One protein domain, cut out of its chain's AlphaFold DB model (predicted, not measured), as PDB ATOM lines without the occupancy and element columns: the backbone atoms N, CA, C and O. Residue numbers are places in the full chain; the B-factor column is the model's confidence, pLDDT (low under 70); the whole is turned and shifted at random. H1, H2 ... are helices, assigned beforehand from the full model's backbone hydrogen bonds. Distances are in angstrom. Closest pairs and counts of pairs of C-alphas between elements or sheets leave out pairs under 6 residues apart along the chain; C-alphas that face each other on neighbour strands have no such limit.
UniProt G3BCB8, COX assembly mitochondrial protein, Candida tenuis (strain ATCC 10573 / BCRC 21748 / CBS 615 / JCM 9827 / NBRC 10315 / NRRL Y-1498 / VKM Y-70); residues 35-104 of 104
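Overview. This is residues 35 to 104 of the 104 residues of the protein "COX assembly mitochondrial protein" of Candida tenuis (strain ATCC 10573 / BCRC 21748 / CBS 615 / JCM 9827 / NBRC 10315 / NRRL Y-1498 / VKM Y-70) (UniProt G3BCB8). A lean helical body continues into a long arm: H1 and H2 follow one another, H3 turns at the far end, H4 returns beside H2, and H5 leads away past H1, its residues 92 to 103 sticking out. The printed part has 70 residues with five named helices, H1 to H5 in order, all helix; it is extended, radius of gyration of the C-alphas 17.5 A, spans 56 by 20 by 17 A.

Arrangement. H1, residues 35 to 42, and H2, residues 44 to 54, meet only through their link. H3, residues 60 to 66, touches H2; the closest C-alphas, Ser 54 and Ala 63, are 4.8 A apart. H4, residues 68 to 81, touches H2 with residues 70 to 74 alone, closest C-alphas Tyr 50 and Phe 70, 5.0 A, at a shallow tilt of 24 degrees, opposite ways. H5, residues 84 to 103, only just touches H1, with 3 pairs of C-alphas within 8 A, closest Trp 35 and Leu 87, 5.8 A. In H1 to H5 every O i to N i+4 pair is within hydrogen-bond range.

Along the chain. C-alpha 35 begins H1 at (36.253, 21.530, -9.017); C-alpha 103 ends H5 at (12.437, 29.080, -2.510). First to last C-alpha, H4 measures 20.3 A and H5 29.0 A.

Size, cuts and confidence. The C-alphas farthest apart, Asp 62 and Gly 104, are 57.1 A apart. The printed part has no cut, its links are tight, and pLDDT is under 70 at residues 103 to 104.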
ATOM      1  N   TRP A  35      35.234  22.086  -9.901       94.69
ATOM      2  CA  TRP A  35      36.253  21.530  -9.017       94.69
ATOM      3  C   TRP A  35      37.629  21.527  -9.678       94.69
ATOM      4  O   TRP A  35      38.573  22.123  -9.157       94.69
ATOM      5  N   ARG A  36      37.732  20.957 -10.886       92.50
ATOM      6  CA  ARG A  36      38.980  20.940 -11.652       92.50
ATOM      7  C   ARG A  36      39.493  22.360 -11.878       92.50
ATOM      8  O   ARG A  36      40.651  22.632 -11.587       92.50
ATOM      9  N   LYS A  37      38.648  23.288 -12.338       93.56
ATOM     10  CA  LYS A  37      39.052  24.684 -12.579       93.56
ATOM     11  C   LYS A  37      39.580  25.366 -11.312       93.56
ATOM     12  O   LYS A  37      40.555  26.109 -11.393       93.56
ATOM     13  N   LYS A  38      38.969  25.108 -10.151       93.94
ATOM     14  CA  LYS A  38      39.432  25.636  -8.860       93.94
ATOM     15  C   LYS A  38      40.777  25.035  -8.451       93.94
ATOM     16  O   LYS A  38      41.658  25.802  -8.084       93.94
ATOM     17  N   ALA A  39      40.967  23.723  -8.594       93.12
ATOM     18  CA  ALA A  39      42.255  23.074  -8.335       93.12
ATOM     19  C   ALA A  39      43.371  23.640  -9.232       93.12
ATOM     20  O   ALA A  39      44.416  24.046  -8.734       93.12
ATOM     21  N   PHE A  40      43.108  23.782 -10.537       92.62
ATOM     22  CA  PHE A  40      44.042  24.410 -11.480       92.62
ATOM     23  C   PHE A  40      44.399  25.845 -11.071       92.62
ATOM     24  O   PHE A  40      45.563  26.223 -11.138       92.62
ATOM     25  N   LYS A  41      43.422  26.632 -10.602       95.50
ATOM     26  CA  LYS A  41      43.659  28.007 -10.144       95.50
ATOM     27  C   LYS A  41      44.588  28.074  -8.926       95.50
ATOM     28  O   LYS A  41      45.359  29.021  -8.827       95.50
ATOM     29  N   GLN A  42      44.535  27.095  -8.019       94.19
ATOM     30  CA  GLN A  42      45.438  27.049  -6.861       94.19
ATOM     31  C   GLN A  42      46.889  26.745  -7.257       94.19
ATOM     32  O   GLN A  42      47.817  27.190  -6.591       94.19
ATOM     33  N   CYS A  43      47.087  26.024  -8.363       95.31
ATOM     34  CA  CYS A  43      48.402  25.600  -8.845       95.31
ATOM     35  C   CYS A  43      48.908  26.409 -10.051       95.31
ATOM     36  O   CYS A  43      49.912  26.037 -10.656       95.31
ATOM     37  N   ASP A  44      48.225  27.501 -10.408       95.88
ATOM     38  CA  ASP A  44      48.429  28.253 -11.655       95.88
ATOM     39  C   ASP A  44      49.881  28.721 -11.834       95.88
ATOM     40  O   ASP A  44      50.458  28.577 -12.908       95.88
ATOM     41  N   GLU A  45      50.518  29.192 -10.763       95.56
ATOM     42  CA  GLU A  45      51.909  29.650 -10.822       95.56
ATOM     43  C   GLU A  45      52.898  28.508 -11.100       95.56
ATOM     44  O   GLU A  45      53.770  28.645 -11.958       95.56
ATOM     45  N   LEU A  46      52.730  27.346 -10.460       94.44
ATOM     46  CA  LEU A  46      53.574  26.172 -10.721       94.44
ATOM     47  C   LEU A  46      53.385  25.659 -12.154       94.44
ATOM     48  O   LEU A  46      54.353  25.315 -12.833       94.44
ATOM     49  N   ILE A  47      52.142  25.673 -12.636       94.06
ATOM     50  CA  ILE A  47      51.804  25.292 -14.009       94.06
ATOM     51  C   ILE A  47      52.454  26.258 -15.005       94.06
ATOM     52  O   ILE A  47      53.054  25.809 -15.979       94.06
ATOM     53  N   LYS A  48      52.407  27.574 -14.764       96.31
ATOM     54  CA  LYS A  48      53.070  28.576 -15.618       96.31
ATOM     55  C   LYS A  48      54.578  28.382 -15.676       96.31
ATOM     56  O   LYS A  48      55.157  28.535 -16.752       96.31
ATOM     57  N   VAL A  49      55.220  28.059 -14.553       95.75
ATOM     58  CA  VAL A  49      56.664  27.778 -14.520       95.75
ATOM     59  C   VAL A  49      56.985  26.539 -15.355       95.75
ATOM     60  O   VAL A  49      57.875  26.596 -16.204       95.75
ATOM     61  N   TYR A  50      56.214  25.461 -15.191       94.50
ATOM     62  CA  TYR A  50      56.367  24.263 -16.013       94.50
ATOM     63  C   TYR A  50      56.154  24.555 -17.505       94.50
ATOM     64  O   TYR A  50      56.984  24.163 -18.317       94.50
ATOM     65  N   ILE A  51      55.108  25.303 -17.875       94.81
ATOM     66  CA  ILE A  51      54.842  25.694 -19.270       94.81
ATOM     67  C   ILE A  51      55.991  26.534 -19.831       94.81
ATOM     68  O   ILE A  51      56.425  26.307 -20.956       94.81
ATOM     69  N   ARG A  52      56.508  27.493 -19.056       96.06
ATOM     70  CA  ARG A  52      57.635  28.332 -19.479       96.06
ATOM     71  C   ARG A  52      58.878  27.491 -19.753       96.06
ATOM     72  O   ARG A  52      59.516  27.701 -20.776       96.06
ATOM     73  N   CYS A  53      59.182  26.546 -18.865       94.94
ATOM     74  CA  CYS A  53      60.277  25.606 -19.066       94.94
ATOM     75  C   CYS A  53      60.011  24.709 -20.283       94.94
ATOM     76  O   CYS A  53      60.844  24.605 -21.169       94.94
ATOM     77  N   SER A  54      58.823  24.115 -20.396       93.75
ATOM     78  CA  SER A  54      58.495  23.223 -21.510       93.75
ATOM     79  C   SER A  54      58.599  23.927 -22.863       93.75
ATOM     80  O   SER A  54      59.052  23.321 -23.828       93.75
ATOM     81  N   ASN A  55      58.215  25.204 -22.933       95.12
ATOM     82  CA  ASN A  55      58.274  26.002 -24.154       95.12
ATOM     83  C   ASN A  55      59.691  26.471 -24.518       95.12
ATOM     84  O   ASN A  55      59.881  26.959 -25.630       95.12
ATOM     85  N   SER A  56      60.686  26.352 -23.627       95.94
ATOM     86  CA  SER A  56      62.081  26.659 -23.978       95.94
ATOM     87  C   SER A  56      62.773  25.540 -24.758       95.94
ATOM     88  O   SER A  56      63.886  25.740 -25.239       95.94
ATOM     89  N   TYR A  57      62.127  24.381 -24.916       94.44
ATOM     90  CA  TYR A  57      62.650  23.241 -25.667       94.44
ATOM     91  C   TYR A  57      61.826  23.008 -26.936       94.44
ATOM     92  O   TYR A  57      60.602  23.108 -26.930       94.44
ATOM     93  N   GLN A  58      62.499  22.669 -28.037       90.62
ATOM     94  CA  GLN A  58      61.835  22.369 -29.314       90.62
ATOM     95  C   GLN A  58      61.196  20.973 -29.340       90.62
ATOM     96  O   GLN A  58      60.272  20.721 -30.110       90.62
ATOM     97  N   ASN A  59      61.699  20.067 -28.504       92.50
ATOM     98  CA  ASN A  59      61.303  18.670 -28.443       92.50
ATOM     99  C   ASN A  59      60.629  18.366 -27.088       92.50
ATOM    100  O   ASN A  59      61.227  18.634 -26.041       92.50
ATOM    101  N   PRO A  60      59.427  17.757 -27.080       86.62
ATOM    102  CA  PRO A  60      58.743  17.345 -25.854       86.62
ATOM    103  C   PRO A  60      59.549  16.393 -24.960       86.62
ATOM    104  O   PRO A  60      59.420  16.457 -23.740       86.62
ATOM    105  N   TRP A  61      60.382  15.521 -25.537       90.50
ATOM    106  CA  TRP A  61      61.198  14.585 -24.757       90.50
ATOM    107  C   TRP A  61      62.266  15.310 -23.932       90.50
ATOM    108  O   TRP A  61      62.452  14.995 -22.756       90.50
ATOM    109  N   ASP A  62      62.894  16.334 -24.515       90.81
ATOM    110  CA  ASP A  62      63.889  17.158 -23.822       90.81
ATOM    111  C   ASP A  62      63.219  18.010 -22.736       90.81
ATOM    112  O   ASP A  62      63.705  18.074 -21.605       90.81
ATOM    113  N   ALA A  63      62.044  18.579 -23.034       91.56
ATOM    114  CA  ALA A  63      61.229  19.288 -22.049       91.56
ATOM    115  C   ALA A  63      60.875  18.403 -20.844       91.56
ATOM    116  O   ALA A  63      60.991  18.845 -19.703       91.56
ATOM    117  N   MET A  64      60.473  17.145 -21.064       88.19
ATOM    118  CA  MET A  64      60.129  16.228 -19.970       88.19
ATOM    119  C   MET A  64      61.312  15.945 -19.039       88.19
ATOM    120  O   MET A  64      61.116  15.860 -17.828       88.19
ATOM    121  N   GLY A  65      62.522  15.799 -19.587       92.12
ATOM    122  CA  GLY A  65      63.729  15.572 -18.794       92.12
ATOM    123  C   GLY A  65      64.152  16.816 -18.017       92.12
ATOM    124  O   GLY A  65      64.331  16.763 -16.802       92.12
ATOM    125  N   HIS A  66      64.268  17.952 -18.705       94.25
ATOM    126  CA  HIS A  66      64.794  19.182 -18.114       94.25
ATOM    127  C   HIS A  66      63.801  19.925 -17.217       94.25
ATOM    128  O   HIS A  66      64.211  20.614 -16.287       94.25
ATOM    129  N   CYS A  67      62.499  19.778 -17.460       95.75
ATOM    130  CA  CYS A  67      61.449  20.433 -16.678       95.75
ATOM    131  C   CYS A  67      60.814  19.501 -15.644       95.75
ATOM    132  O   CYS A  67      59.738  19.813 -15.124       95.75
ATOM    133  N   LYS A  68      61.456  18.360 -15.353       95.12
ATOM    134  CA  LYS A  68      60.928  17.320 -14.469       95.12
ATOM    135  C   LYS A  68      60.534  17.864 -13.097       95.12
ATOM    136  O   LYS A  68      59.419  17.610 -12.659       95.12
ATOM    137  N   ASP A  69      61.390  18.657 -12.462       95.56
ATOM    138  CA  ASP A  69      61.125  19.165 -11.110       95.56
ATOM    139  C   ASP A  69      59.907  20.099 -11.077       95.56
ATOM    140  O   ASP A  69      59.062  20.011 -10.184       95.56
ATOM    141  N   PHE A  70      59.752  20.952 -12.097       94.81
ATOM    142  CA  PHE A  70      58.577  21.819 -12.230       94.81
ATOM    143  C   PHE A  70      57.307  21.019 -12.521       94.81
ATOM    144  O   PHE A  70      56.235  21.347 -12.007       94.81
ATOM    145  N   ASN A  71      57.424  19.959 -13.325       94.00
ATOM    146  CA  ASN A  71      56.321  19.050 -13.599       94.00
ATOM    147  C   ASN A  71      55.880  18.294 -12.338       94.00
ATOM    148  O   ASN A  71      54.691  18.206 -12.048       94.00
ATOM    149  N   ASP A  72      56.828  17.783 -11.559       96.19
ATOM    150  CA  ASP A  72      56.533  17.068 -10.321       96.19
ATOM    151  C   ASP A  72      55.893  18.012  -9.292       96.19
ATOM    152  O   ASP A  72      54.905  17.647  -8.655       96.19
ATOM    153  N   ALA A  73      56.376  19.255  -9.188       95.19
ATOM    154  CA  ALA A  73      55.808  20.263  -8.296       95.19
ATOM    155  C   ALA A  73      54.360  20.638  -8.664       95.19
ATOM    156  O   ALA A  73      53.488  20.662  -7.789       95.19
ATOM    157  N   GLN A  74      54.069  20.902  -9.945       94.12
ATOM    158  CA  GLN A  74      52.700  21.234 -10.364       94.12
ATOM    159  C   GLN A  74      51.746  20.042 -10.200       94.12
ATOM    160  O   GLN A  74      50.627  20.223  -9.718       94.12
ATOM    161  N   LEU A  75      52.206  18.815 -10.473       94.44
ATOM    162  CA  LEU A  75      51.423  17.599 -10.234       94.44
ATOM    163  C   LEU A  75      51.171  17.339  -8.744       94.44
ATOM    164  O   LEU A  75      50.057  16.964  -8.375       94.44
ATOM    165  N   ALA A  76      52.164  17.564  -7.883       95.88
ATOM    166  CA  ALA A  76      52.007  17.441  -6.437       95.88
ATOM    167  C   ALA A  76      50.966  18.439  -5.908       95.88
ATOM    168  O   ALA A  76      50.052  18.042  -5.187       95.88
ATOM    169  N   CYS A  77      51.030  19.700  -6.344       95.38
ATOM    170  CA  CYS A  77      50.012  20.695  -6.010       95.38
ATOM    171  C   CYS A  77      48.616  20.256  -6.478       95.38
ATOM    172  O   CYS A  77      47.656  20.279  -5.706       95.38
ATOM    173  N   MET A  78      48.495  19.795  -7.727       93.62
ATOM    174  CA  MET A  78      47.219  19.330  -8.270       93.62
ATOM    175  C   MET A  78      46.647  18.159  -7.467       93.62
ATOM    176  O   MET A  78      45.446  18.137  -7.209       93.62
ATOM    177  N   LYS A  79      47.490  17.223  -7.017       93.81
ATOM    178  CA  LYS A  79      47.084  16.081  -6.188       93.81
ATOM    179  C   LYS A  79      46.506  16.505  -4.834       93.81
ATOM    180  O   LYS A  79      45.572  15.863  -4.357       93.81
ATOM    181  N   GLU A  80      47.005  17.586  -4.240       93.38
ATOM    182  CA  GLU A  80      46.460  18.119  -2.984       93.38
ATOM    183  C   GLU A  80      45.048  18.684  -3.159       93.38
ATOM    184  O   GLU A  80      44.156  18.396  -2.363       93.38
ATOM    185  N   TYR A  81      44.805  19.442  -4.230       91.62
ATOM    186  CA  TYR A  81      43.503  20.081  -4.456       91.62
ATOM    187  C   TYR A  81      42.496  19.198  -5.202       91.62
ATOM    188  O   TYR A  81      41.289  19.430  -5.124       91.62
ATOM    189  N   GLN A  82      42.953  18.139  -5.872       91.06
ATOM    190  CA  GLN A  82      42.100  17.118  -6.484       91.06
ATOM    191  C   GLN A  82      41.700  16.003  -5.500       91.06
ATOM    192  O   GLN A  82      41.581  14.836  -5.870       91.06
ATOM    193  N   GLN A  83      41.420  16.359  -4.247       92.25
ATOM    194  CA  GLN A  83      40.877  15.438  -3.245       92.25
ATOM    195  C   GLN A  83      39.341  15.440  -3.245       92.25
ATOM    196  O   GLN A  83      38.714  16.468  -3.515       92.25
ATOM    197  N   LEU A  84      38.738  14.304  -2.862       90.69
ATOM    198  CA  LEU A  84      37.276  14.134  -2.769       90.69
ATOM    199  C   LEU A  84      36.614  15.205  -1.893       90.69
ATOM    200  O   LEU A  84      35.588  15.747  -2.280       90.69
ATOM    201  N   LYS A  85      37.265  15.619  -0.798       92.06
ATOM    202  CA  LYS A  85      36.764  16.686   0.085       92.06
ATOM    203  C   LYS A  85      36.474  18.003  -0.651       92.06
ATOM    204  O   LYS A  85      35.536  18.708  -0.305       92.06
ATOM    205  N   TYR A  86      37.264  18.342  -1.673       91.75
ATOM    206  CA  TYR A  86      37.046  19.550  -2.474       91.75
ATOM    207  C   TYR A  86      35.976  19.348  -3.548       91.75
ATOM    208  O   TYR A  86      35.340  20.315  -3.956       91.75
ATOM    209  N   LEU A  87      35.772  18.109  -4.004       92.62
ATOM    210  CA  LEU A  87      34.672  17.762  -4.899       92.62
ATOM    211  C   LEU A  87      33.326  17.843  -4.163       92.62
ATOM    212  O   LEU A  87      32.369  18.385  -4.708       92.62
ATOM    213  N   ASP A  88      33.276  17.371  -2.917       93.94
ATOM    214  CA  ASP A  88      32.070  17.416  -2.086       93.94
ATOM    215  C   ASP A  88      31.652  18.859  -1.763       93.94
ATOM    216  O   ASP A  88      30.472  19.181  -1.851       93.94
ATOM    217  N   ILE A  89      32.609  19.773  -1.552       95.06
ATOM    218  CA  ILE A  89      32.314  21.215  -1.433       95.06
ATOM    219  C   ILE A  89      31.587  21.744  -2.681       95.06
ATOM    220  O   ILE A  89      30.631  22.508  -2.566       95.06
ATOM    221  N   GLU A  90      32.004  21.347  -3.888       94.69
ATOM    222  CA  GLU A  90      31.318  21.777  -5.114       94.69
ATOM    223  C   GLU A  90      29.919  21.164  -5.258       94.69
ATOM    224  O   GLU A  90      29.027  21.821  -5.803       94.69
ATOM    225  N   ARG A  91      29.711  19.934  -4.764       94.62
ATOM    226  CA  ARG A  91      28.377  19.319  -4.691       94.62
ATOM    227  C   ARG A  91      27.467  20.114  -3.771       94.62
ATOM    228  O   ARG A  91      26.374  20.487  -4.192       94.62
ATOM    229  N   ASP A  92      27.936  20.428  -2.567       95.69
ATOM    230  CA  ASP A  92      27.174  21.194  -1.582       95.69
ATOM    231  C   ASP A  92      26.795  22.575  -2.117       95.69
ATOM    232  O   ASP A  92      25.640  22.985  -1.999       95.69
ATOM    233  N   ILE A  93      27.729  23.264  -2.784       95.25
ATOM    234  CA  ILE A  93      27.460  24.548  -3.446       95.25
ATOM    235  C   ILE A  93      26.321  24.400  -4.464       95.25
ATOM    236  O   ILE A  93      25.384  25.198  -4.459       95.25
ATOM    237  N   LEU A  94      26.355  23.372  -5.319       92.94
ATOM    238  CA  LEU A  94      25.303  23.179  -6.317       92.94
ATOM    239  C   LEU A  94      23.953  22.822  -5.671       92.94
ATOM    240  O   LEU A  94      22.913  23.317  -6.104       92.94
ATOM    241  N   ILE A  95      23.950  22.005  -4.618       92.50
ATOM    242  CA  ILE A  95      22.737  21.668  -3.861       92.50
ATOM    243  C   ILE A  95      22.141  22.931  -3.218       92.50
ATOM    244  O   ILE A  95      20.926  23.136  -3.278       92.50
ATOM    245  N   GLN A  96      22.974  23.816  -2.662       92.44
ATOM    246  CA  GLN A  96      22.545  25.113  -2.128       92.44
ATOM    247  C   GLN A  96      21.966  26.019  -3.224       92.44
ATOM    248  O   GLN A  96      20.884  26.577  -3.036       92.44
ATOM    249  N   GLU A  97      22.613  26.108  -4.393       90.25
ATOM    250  CA  GLU A  97      22.093  26.838  -5.562       90.25
ATOM    251  C   GLU A  97      20.712  26.303  -5.996       90.25
ATOM    252  O   GLU A  97      19.810  27.082  -6.317       90.25
ATOM    253  N   LYS A  98      20.517  24.976  -5.981       88.38
ATOM    254  CA  LYS A  98      19.230  24.330  -6.294       88.38
ATOM    255  C   LYS A  98      18.164  24.639  -5.245       88.38
ATOM    256  O   LYS A  98      17.024  24.909  -5.610       88.38
ATOM    257  N   ASN A  99      18.522  24.614  -3.963       86.88
ATOM    258  CA  ASN A  99      17.606  24.952  -2.875       86.88
ATOM    259  C   ASN A  99      17.143  26.409  -2.955       86.88
ATOM    260  O   ASN A  99      15.946  26.662  -2.853       86.88
ATOM    261  N   ALA A 100      18.058  27.349  -3.207       86.00
ATOM    262  CA  ALA A 100      17.722  28.764  -3.355       86.00
ATOM    263  C   ALA A 100      16.734  29.003  -4.510       86.00
ATOM    264  O   ALA A 100      15.754  29.721  -4.347       86.00
ATOM    265  N   LYS A 101      16.931  28.329  -5.653       82.19
ATOM    266  CA  LYS A 101      16.026  28.410  -6.816       82.19
ATOM    267  C   LYS A 101      14.628  27.833  -6.585       82.19
ATOM    268  O   LYS A 101      13.744  28.103  -7.382       82.19
ATOM    269  N   LYS A 102      14.438  26.992  -5.565       75.69
ATOM    270  CA  LYS A 102      13.120  26.436  -5.214       75.69
ATOM    271  C   LYS A 102      12.339  27.314  -4.238       75.69
ATOM    272  O   LYS A 102      11.144  27.099  -4.078       75.69
ATOM    273  N   GLN A 103      13.023  28.220  -3.541       65.25
ATOM    274  CA  GLN A 103      12.437  29.080  -2.510       65.25
ATOM    275  C   GLN A 103      12.061  30.476  -3.028       65.25
ATOM    276  O   GLN A 103      11.354  31.191  -2.322       65.25
ATOM    277  N   GLY A 104      12.531  30.864  -4.219       52.31
ATOM    278  CA  GLY A 104      12.140  32.091  -4.925       52.31
ATOM    279  C   GLY A 104      11.252  31.787  -6.119       52.31
ATOM    280  O   GLY A 104      10.383  32.634  -6.407       52.31
TER     281      GLY A 104